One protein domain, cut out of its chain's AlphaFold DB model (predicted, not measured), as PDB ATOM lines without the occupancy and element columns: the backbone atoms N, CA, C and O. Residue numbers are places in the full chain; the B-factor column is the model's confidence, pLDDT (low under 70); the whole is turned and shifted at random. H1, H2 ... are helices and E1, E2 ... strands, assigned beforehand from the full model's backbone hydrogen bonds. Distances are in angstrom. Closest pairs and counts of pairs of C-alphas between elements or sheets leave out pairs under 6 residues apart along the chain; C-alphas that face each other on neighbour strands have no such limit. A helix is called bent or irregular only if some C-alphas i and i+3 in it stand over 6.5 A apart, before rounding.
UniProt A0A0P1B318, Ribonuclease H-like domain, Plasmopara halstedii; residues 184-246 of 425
ATOM      1  N   LEU A 184     135.625 110.202 147.012       96.31
ATOM      2  CA  LEU A 184     134.279 109.667 147.217       96.31
ATOM      3  C   LEU A 184     134.326 108.273 147.863       96.31
ATOM      4  O   LEU A 184     133.686 108.061 148.887       96.31
ATOM      5  N   SER A 185     135.151 107.364 147.336       96.19
ATOM      6  CA  SER A 185     135.353 106.014 147.886       96.19
ATOM      7  C   SER A 185     135.774 106.045 149.362       96.19
ATOM      8  O   SER A 185     135.153 105.396 150.203       96.19
ATOM      9  N   ARG A 186     136.765 106.874 149.721       97.12
ATOM     10  CA  ARG A 186     137.194 107.037 151.122       97.12
ATOM     11  C   ARG A 186     136.074 107.573 152.013       97.12
ATOM     12  O   ARG A 186     135.956 107.142 153.158       97.12
ATOM     13  N   ASN A 187     135.269 108.509 151.514       96.31
ATOM     14  CA  ASN A 187     134.148 109.059 152.273       96.31
ATOM     15  C   ASN A 187     133.019 108.038 152.454       96.31
ATOM     16  O   ASN A 187     132.474 107.961 153.549       96.31
ATOM     17  N   ILE A 188     132.735 107.202 151.449       95.56
ATOM     18  CA  ILE A 188     131.788 106.083 151.574       95.56
ATOM     19  C   ILE A 188     132.231 105.140 152.697       95.56
ATOM     20  O   ILE A 188     131.429 104.822 153.569       95.56
ATOM     21  N   VAL A 189     133.514 104.764 152.749       95.44
ATOM     22  CA  VAL A 189     134.050 103.907 153.825       95.44
ATOM     23  C   VAL A 189     133.895 104.562 155.201       95.44
ATOM     24  O   VAL A 189     133.543 103.889 156.167       95.44
ATOM     25  N   LYS A 190     134.142 105.872 155.313       95.88
ATOM     26  CA  LYS A 190     133.959 106.603 156.579       95.88
ATOM     27  C   LYS A 190     132.500 106.605 157.032       95.88
ATOM     28  O   LYS A 190     132.237 106.289 158.186       95.88
ATOM     29  N   ILE A 191     131.574 106.933 156.130       94.50
ATOM     30  CA  ILE A 191     130.134 106.947 156.421       94.50
ATOM     31  C   ILE A 191     129.659 105.540 156.797       94.50
ATOM     32  O   ILE A 191     128.937 105.380 157.775       94.50
ATOM     33  N   HIS A 192     130.126 104.516 156.080       91.69
ATOM     34  CA  HIS A 192     129.801 103.124 156.375       91.69
ATOM     35  C   HIS A 192     130.247 102.706 157.781       91.69
ATOM     36  O   HIS A 192     129.465 102.101 158.503       91.69
ATOM     37  N   LYS A 193     131.460 103.077 158.211       93.81
ATOM     38  CA  LYS A 193     131.942 102.782 159.572       93.81
ATOM     39  C   LYS A 193     131.084 103.428 160.659       93.81
ATOM     40  O   LYS A 193     130.861 102.803 161.688       93.81
ATOM     41  N   LEU A 194     130.604 104.653 160.438       92.81
ATOM     42  CA  LEU A 194     129.682 105.307 161.374       92.81
ATOM     43  C   LEU A 194     128.355 104.546 161.443       92.81
ATOM     44  O   LEU A 194     127.941 104.146 162.525       92.81
ATOM     45  N   ALA A 195     127.765 104.231 160.287       89.56
ATOM     46  CA  ALA A 195     126.538 103.439 160.220       89.56
ATOM     47  C   ALA A 195     126.695 102.040 160.847       89.56
ATOM     48  O   ALA A 195     125.757 101.512 161.435       89.56
ATOM     49  N   GLN A 196     127.883 101.437 160.753       88.12
ATOM     50  CA  GLN A 196     128.186 100.146 161.367       88.12
ATOM     51  C   GLN A 196     128.204 100.222 162.899       88.12
ATOM     52  O   GLN A 196     127.744  99.287 163.550       88.12
ATOM     53  N   ILE A 197     128.711 101.317 163.478       92.56
ATOM     54  CA  ILE A 197     128.678 101.540 164.931       92.56
ATOM     55  C   ILE A 197     127.226 101.644 165.407       92.56
ATOM     56  O   ILE A 197     126.853 100.971 166.368       92.56
ATOM     57  N   ASP A 198     126.404 102.417 164.695       87.88
ATOM     58  CA  ASP A 198     124.984 102.586 165.012       87.88
ATOM     59  C   ASP A 198     124.222 101.255 164.894       87.88
ATOM     60  O   ASP A 198     123.481 100.867 165.799       87.88
ATOM     61  N   LEU A 199     124.469 100.494 163.821       86.06
ATOM     62  CA  LEU A 199     123.879  99.171 163.621       86.06
ATOM     63  C   LEU A 199     124.327  98.170 164.693       86.06
ATOM     64  O   LEU A 199     123.515  97.389 165.177       86.06
ATOM     65  N   ALA A 200     125.602  98.179 165.089       88.75
ATOM     66  CA  ALA A 200     126.103  97.301 166.141       88.75
ATOM     67  C   ALA A 200     125.462  97.620 167.499       88.75
ATOM     68  O   ALA A 200     125.137  96.701 168.252       88.75
ATOM     69  N   ALA A 201     125.249  98.903 167.809       88.44
ATOM     70  CA  ALA A 201     124.521  99.314 169.005       88.44
ATOM     71  C   ALA A 201     123.068  98.816 168.968       88.44
ATOM     72  O   ALA A 201     122.614  98.198 169.929       88.44
ATOM     73  N   LEU A 202     122.379  98.992 167.835       85.19
ATOM     74  CA  LEU A 202     121.022  98.486 167.624       85.19
ATOM     75  C   LEU A 202     120.947  96.960 167.784       85.19
ATOM     76  O   LEU A 202     120.110  96.461 168.530       85.19
ATOM     77  N   LEU A 203     121.840  96.211 167.135       86.19
ATOM     78  CA  LEU A 203     121.877  94.749 167.217       86.19
ATOM     79  C   LEU A 203     122.154  94.254 168.636       86.19
ATOM     80  O   LEU A 203     121.552  93.275 169.063       86.19
ATOM     81  N   ARG A 204     123.031  94.926 169.391       87.12
ATOM     82  CA  ARG A 204     123.251  94.595 170.807       87.12
ATOM     83  C   ARG A 204     121.985  94.812 171.627       87.12
ATOM     84  O   ARG A 204     121.661  93.952 172.437       87.12
ATOM     85  N   THR A 205     121.254  95.898 171.391       84.94
ATOM     86  CA  THR A 205     119.964  96.133 172.052       84.94
ATOM     87  C   THR A 205     118.941  95.058 171.686       84.94
ATOM     88  O   THR A 205     118.282  94.543 172.579       84.94
ATOM     89  N   LEU A 206     118.849  94.674 170.409       82.94
ATOM     90  CA  LEU A 206     117.896  93.662 169.936       82.94
ATOM     91  C   LEU A 206     118.228  92.237 170.405       82.94
ATOM     92  O   LEU A 206     117.318  91.447 170.621       82.94
ATOM     93  N   LEU A 207     119.514  91.883 170.517       81.50
ATOM     94  CA  LEU A 207     119.946  90.503 170.777       81.50
ATOM     95  C   LEU A 207     120.332  90.229 172.234       81.50
ATOM     96  O   LEU A 207     120.200  89.094 172.686       81.50
ATOM     97  N   LEU A 208     120.879  91.216 172.951       81.12
ATOM     98  CA  LEU A 208     121.485  90.998 174.274       81.12
ATOM     99  C   LEU A 208     120.645  91.525 175.429       81.12
ATOM    100  O   LEU A 208     120.866  91.099 176.561       81.12
ATOM    101  N   VAL A 209     119.725  92.453 175.175       76.75
ATOM    102  CA  VAL A 209     118.805  92.945 176.198       76.75
ATOM    103  C   VAL A 209     117.496  92.191 175.991       76.75
ATOM    104  O   VAL A 209     116.810  92.475 175.012       76.75
ATOM    105  N   PRO A 210     117.138  91.224 176.861       63.72
ATOM    106  CA  PRO A 210     115.834  90.587 176.816       63.72
ATOM    107  C   PRO A 210     114.799  91.629 177.246       63.72
ATOM    108  O   PRO A 210     114.415  91.722 178.407       63.72
ATOM    109  N   ASN A 211     114.416  92.485 176.310       66.44
ATOM    110  CA  ASN A 211     113.299  93.389 176.454       66.44
ATOM    111  C   ASN A 211     112.101  92.694 175.825       66.44
ATOM    112  O   ASN A 211     112.078  92.468 174.618       66.44
ATOM    113  N   GLU A 212     111.078  92.421 176.632       68.38
ATOM    114  CA  GLU A 212     109.793  91.882 176.163       68.38
ATOM    115  C   GLU A 212     109.139  92.766 175.078       68.38
ATOM    116  O   GLU A 212     108.232  92.331 174.374       68.38
ATOM    117  N   SER A 213     109.605  94.010 174.921       68.31
ATOM    118  CA  SER A 213     109.078  95.008 173.992       68.31
ATOM    119  C   SER A 213     109.785  95.095 172.635       68.31
ATOM    120  O   SER A 213     109.267  95.778 171.752       68.31
ATOM    121  N   MET A 214     110.940  94.447 172.433       69.75
ATOM    122  CA  MET A 214     111.652  94.493 171.150       69.75
ATOM    123  C   MET A 214     111.983  93.092 170.645       69.75
ATOM    124  O   MET A 214     112.870  92.421 171.159       69.75
ATOM    125  N   ALA A 215     111.295  92.692 169.577       76.44
ATOM    126  CA  ALA A 215     111.623  91.505 168.804       76.44
ATOM    127  C   ALA A 215     112.337  91.909 167.506       76.44
ATOM    128  O   ALA A 215     111.899  92.816 166.790       76.44
ATOM    129  N   GLY A 216     113.435  91.218 167.204       82.44
ATOM    130  CA  GLY A 216     114.133  91.297 165.924       82.44
ATOM    131  C   GLY A 216     114.062  89.961 165.187       82.44
ATOM    132  O   GLY A 216     114.011  88.902 165.806       82.44
ATOM    133  N   ALA A 217     114.084  90.007 163.861       84.62
ATOM    134  CA  ALA A 217     114.204  88.846 162.990       84.62
ATOM    135  C   ALA A 217     115.298  89.086 161.942       84.62
ATOM    136  O   ALA A 217     115.666  90.220 161.647       84.62
ATOM    137  N   LEU A 218     115.827  88.010 161.367       85.62
ATOM    138  CA  LEU A 218     116.819  88.056 160.297       85.62
ATOM    139  C   LEU A 218     116.282  87.279 159.098       85.62
ATOM    140  O   LEU A 218     115.824  86.149 159.260       85.62
ATOM    141  N   THR A 219     116.374  87.856 157.904       87.38
ATOM    142  CA  THR A 219     116.205  87.110 156.652       87.38
ATOM    143  C   THR A 219     117.560  86.922 155.991       87.38
ATOM    144  O   THR A 219     118.394  87.830 155.989       87.38
ATOM    145  N   ALA A 220     117.774  85.726 155.451       87.31
ATOM    146  CA  ALA A 220     118.965  85.365 154.707       87.31
ATOM    147  C   ALA A 220     118.562  85.013 153.276       87.31
ATOM    148  O   ALA A 220     117.839  84.041 153.060       87.31
ATOM    149  N   ASP A 221     119.037  85.795 152.314       86.19
ATOM    150  CA  ASP A 221     118.784  85.586 150.896       86.19
ATOM    151  C   ASP A 221     120.032  85.031 150.239       86.19
ATOM    152  O   ASP A 221     121.099  85.643 150.282       86.19
ATOM    153  N   LEU A 222     119.895  83.877 149.599       88.06
ATOM    154  CA  LEU A 222     120.976  83.256 148.854       88.06
ATOM    155  C   LEU A 222     120.649  83.290 147.369       88.06
ATOM    156  O   LEU A 222     119.559  82.892 146.955       88.06
ATOM    157  N   TRP A 223     121.601  83.732 146.551       89.62
ATOM    158  CA  TRP A 223     121.476  83.628 145.101       89.62
ATOM    159  C   TRP A 223     122.829  83.398 144.435       89.62
ATOM    160  O   TRP A 223     123.862  83.893 144.877       89.62
ATOM    161  N   GLY A 224     122.813  82.636 143.344       88.50
ATOM    162  CA  GLY A 224     123.951  82.490 142.442       88.50
ATOM    163  C   GLY A 224     123.787  83.383 141.217       88.50
ATOM    164  O   GLY A 224     122.682  83.535 140.688       88.50
ATOM    165  N   GLU A 225     124.881  83.953 140.733       91.44
ATOM    166  CA  GLU A 225     124.936  84.629 139.443       91.44
ATOM    167  C   GLU A 225     125.745  83.786 138.458       91.44
ATOM    168  O   GLU A 225     126.962  83.655 138.570       91.44
ATOM    169  N   LYS A 226     125.062  83.213 137.459       89.50
ATOM    170  CA  LYS A 226     125.684  82.306 136.479       89.50
ATOM    171  C   LYS A 226     126.791  82.975 135.659       89.50
ATOM    172  O   LYS A 226     127.755  82.312 135.296       89.50
ATOM    173  N   TYR A 227     126.647  84.270 135.367       90.31
ATOM    174  CA  TYR A 227     127.597  85.007 134.531       90.31
ATOM    175  C   TYR A 227     128.929  85.252 135.248       90.31
ATOM    176  O   TYR A 227     129.983  84.932 134.709       90.31
ATOM    177  N   SER A 228     128.885  85.766 136.479       92.38
ATOM    178  CA  SER A 228     130.084  86.006 137.292       92.38
ATOM    179  C   SER A 228     130.593  84.747 137.998       92.38
ATOM    180  O   SER A 228     131.718  84.744 138.491       92.38
ATOM    181  N   ARG A 229     129.780  83.677 138.037       94.06
ATOM    182  CA  ARG A 229     130.018  82.440 138.799       94.06
ATOM    183  C   ARG A 229     130.215  82.699 140.296       94.06
ATOM    184  O   ARG A 229     130.969  81.995 140.961       94.06
ATOM    185  N   LEU A 230     129.542  83.720 140.822       92.19
ATOM    186  CA  LEU A 230     129.584  84.080 142.234       92.19
ATOM    187  C   LEU A 230     128.294  83.669 142.943       92.19
ATOM    188  O   LEU A 230     127.199  83.732 142.378       92.19
ATOM    189  N   HIS A 231     128.440  83.290 144.209       90.94
ATOM    190  CA  HIS A 231     127.333  83.091 145.136       90.94
ATOM    191  C   HIS A 231     127.288  84.256 146.115       90.94
ATOM    192  O   HIS A 231     128.316  84.696 146.632       90.94
ATOM    193  N   TYR A 232     126.087  84.742 146.373       90.38
ATOM    194  CA  TYR A 232     125.829  85.872 147.241       90.38
ATOM    195  C   TYR A 232     124.954  85.430 148.410       90.38
ATOM    196  O   TYR A 232     124.029  84.635 148.240       90.38
ATOM    197  N   LEU A 233     125.259  85.980 149.585       91.69
ATOM    198  CA  LEU A 233     124.449  85.882 150.791       91.69
ATOM    199  C   LEU A 233     124.097  87.305 151.231       91.69
ATOM    200  O   LEU A 233     124.963  88.061 151.672       91.69
ATOM    201  N   GLY A 234     122.829  87.669 151.092       90.00
ATOM    202  CA  GLY A 234     122.252  88.868 151.677       90.00
ATOM    203  C   GLY A 234     121.723  88.550 153.066       90.00
ATOM    204  O   GLY A 234     120.986  87.586 153.238       90.00
ATOM    205  N   LEU A 235     122.090  89.346 154.065       85.19
ATOM    206  CA  LEU A 235     121.504  89.270 155.401       85.19
ATOM    207  C   LEU A 235     120.779  90.579 155.679       85.19
ATOM    208  O   LEU A 235     121.378  91.650 155.572       85.19
ATOM    209  N   THR A 236     119.510  90.489 156.064       86.25
ATOM    210  CA  THR A 236     118.695  91.661 156.381       86.25
ATOM    211  C   THR A 236     118.094  91.524 157.773       86.25
ATOM    212  O   THR A 236     117.462  90.521 158.095       86.25
ATOM    213  N   VAL A 237     118.297  92.547 158.604       84.19
ATOM    214  CA  VAL A 237     117.742  92.644 159.959       84.19
ATOM    215  C   VAL A 237     116.381  93.328 159.884       84.19
ATOM    216  O   VAL A 237     116.274  94.432 159.358       84.19
ATOM    217  N   HIS A 238     115.360  92.691 160.440       83.94
ATOM    218  CA  HIS A 238     114.013  93.228 160.598       83.94
ATOM    219  C   HIS A 238     113.780  93.495 162.078       83.94
ATOM    220  O   HIS A 238     114.025  92.629 162.912       83.94
ATOM    221  N   TYR A 239     113.300  94.679 162.418       84.62
ATOM    222  CA  TYR A 239     112.917  95.019 163.782       84.62
ATOM    223  C   TYR A 239     111.741  95.989 163.735       84.62
ATOM    224  O   TYR A 239     111.522  96.660 162.722       84.62
ATOM    225  N   VAL A 240     110.961  96.029 164.811       80.25
ATOM    226  CA  VAL A 240     109.828  96.948 164.928       80.25
ATOM    227  C   VAL A 240     110.238  98.109 165.820       80.25
ATOM    228  O   VAL A 240     110.478  97.941 167.012       80.25
ATOM    229  N   GLU A 241     110.291  99.296 165.232       71.25
ATOM    230  CA  GLU A 241     110.447 100.563 165.936       71.25
ATOM    231  C   GLU A 241     109.252 101.434 165.549       71.25
ATOM    232  O   GLU A 241     109.016 101.685 164.367       71.25
ATOM    233  N   GLU A 242     108.427 101.803 166.531       65.88
ATOM    234  CA  GLU A 242     107.245 102.656 166.322       65.88
ATOM    235  C   GLU A 242     106.271 102.148 165.228       65.88
ATOM    236  O   GLU A 242     105.635 102.935 164.533       65.88
ATOM    237  N   PHE A 243     106.132 100.822 165.080       59.47
ATOM    238  CA  PHE A 243     105.284 100.148 164.075       59.47
ATOM    239  C   PHE A 243     105.685 100.362 162.605       59.47
ATOM    240  O   PHE A 243     104.900 100.047 161.709       59.47
ATOM    241  N   VAL A 244     106.904 100.832 162.331       60.69
ATOM    242  CA  VAL A 244     107.424 100.957 160.962       60.69
ATOM    243  C   VAL A 244     108.429  99.844 160.690       60.69
ATOM    244  O   VAL A 244     109.516  99.817 161.263       60.69
ATOM    245  N   LEU A 245     108.071  98.925 159.793       53.91
ATOM    246  CA  LEU A 245     108.980  97.893 159.297       53.91
ATOM    247  C   LEU A 245     109.861  98.496 158.183       53.91
ATOM    248  O   LEU A 245     109.364  99.202 157.308       53.91
ATOM    249  N   LYS A 246     111.178  98.264 158.238       50.16
ATOM    250  CA  LYS A 246     112.153  98.795 157.269       50.16
ATOM    251  C   LYS A 246     113.028  97.675 156.734       50.16
ATOM    252  O   LYS A 246     113.925  97.262 157.455       50.16
TER     253      LYS A 246
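This is residues 184 to 246 of the 425 residues of the protein "Ribonuclease H-like domain" of Plasmopara halstedii (UniProt A0A0P1B318). A long antiparallel hairpin of two strands, E1 and E2, and one long helix, H1, make an open V: the last part of H1, residues 199 to 207, comes near the strands, and residues 184 to 198 stick out free as one arm. At the closed end of the V lie the link from H1 to E1, residues 209 to 215, and the last printed residues, 240 to 246, after E2. The printed part has 63 residues, with one named helix and two named strands in the order H1, E1, E2; the sheet's order is E1 - E2, antiparallel, and the class is mixed, helices and strands. The whole is only just loose, close to extended, with a radius of gyration of the C-alphas of 15.6 A, and is elongated, spanning 46 by 29 by 21 A.

The sheet is the hairpin of E1, residues 216 to 225, and E2, residues 230 to 239, antiparallel with 163 degrees between their directions. C-alphas 220 and 235 face each other at 4.7 A. N 217 and O 238, 2.8 A apart, and N 232 and O 223, also 2.8 A apart, are within hydrogen-bond range. H1, residues 184 to 208, has 2 pairs of C-alphas within 8 A of E1, the closest being those of Leu 206 and Gly 216, 6.0 A apart; the centres of H1 and E1 are 19.5 A apart. H1 and E2 are near each other, with 5 pairs of C-alphas within 10 A. In H1 every O i to N i+4 pair is within hydrogen-bond range.

E1 has 10 residues and measures 29.4 A from C-alpha 216 at (114.133, 91.297, 165.924) to C-alpha 225. E2, also 10 residues and 29.4 A long, ends with C-alpha 239 at (112.917, 95.019, 163.782). H1 has 25 residues, is not bent, and runs 35.3 A from C-alpha 184 at (134.279, 109.667, 147.217) to C-alpha 208.

The two C-alphas farthest apart are those of Glu 212 and Tyr 227, at 45.8 A. Residues 184 to 198 of H1 and residues 225 to 230 stand free; without them the body of 42 residues spans 37 by 21 by 15 A. The printed part has no cut. The link from E1 to E2 is tight, with 4 residues, and the link from H1 to E1 is short, with 7. The mean pLDDT of the printed part is 84.2, and residues 210 to 214 and 242 to 246 are under 70.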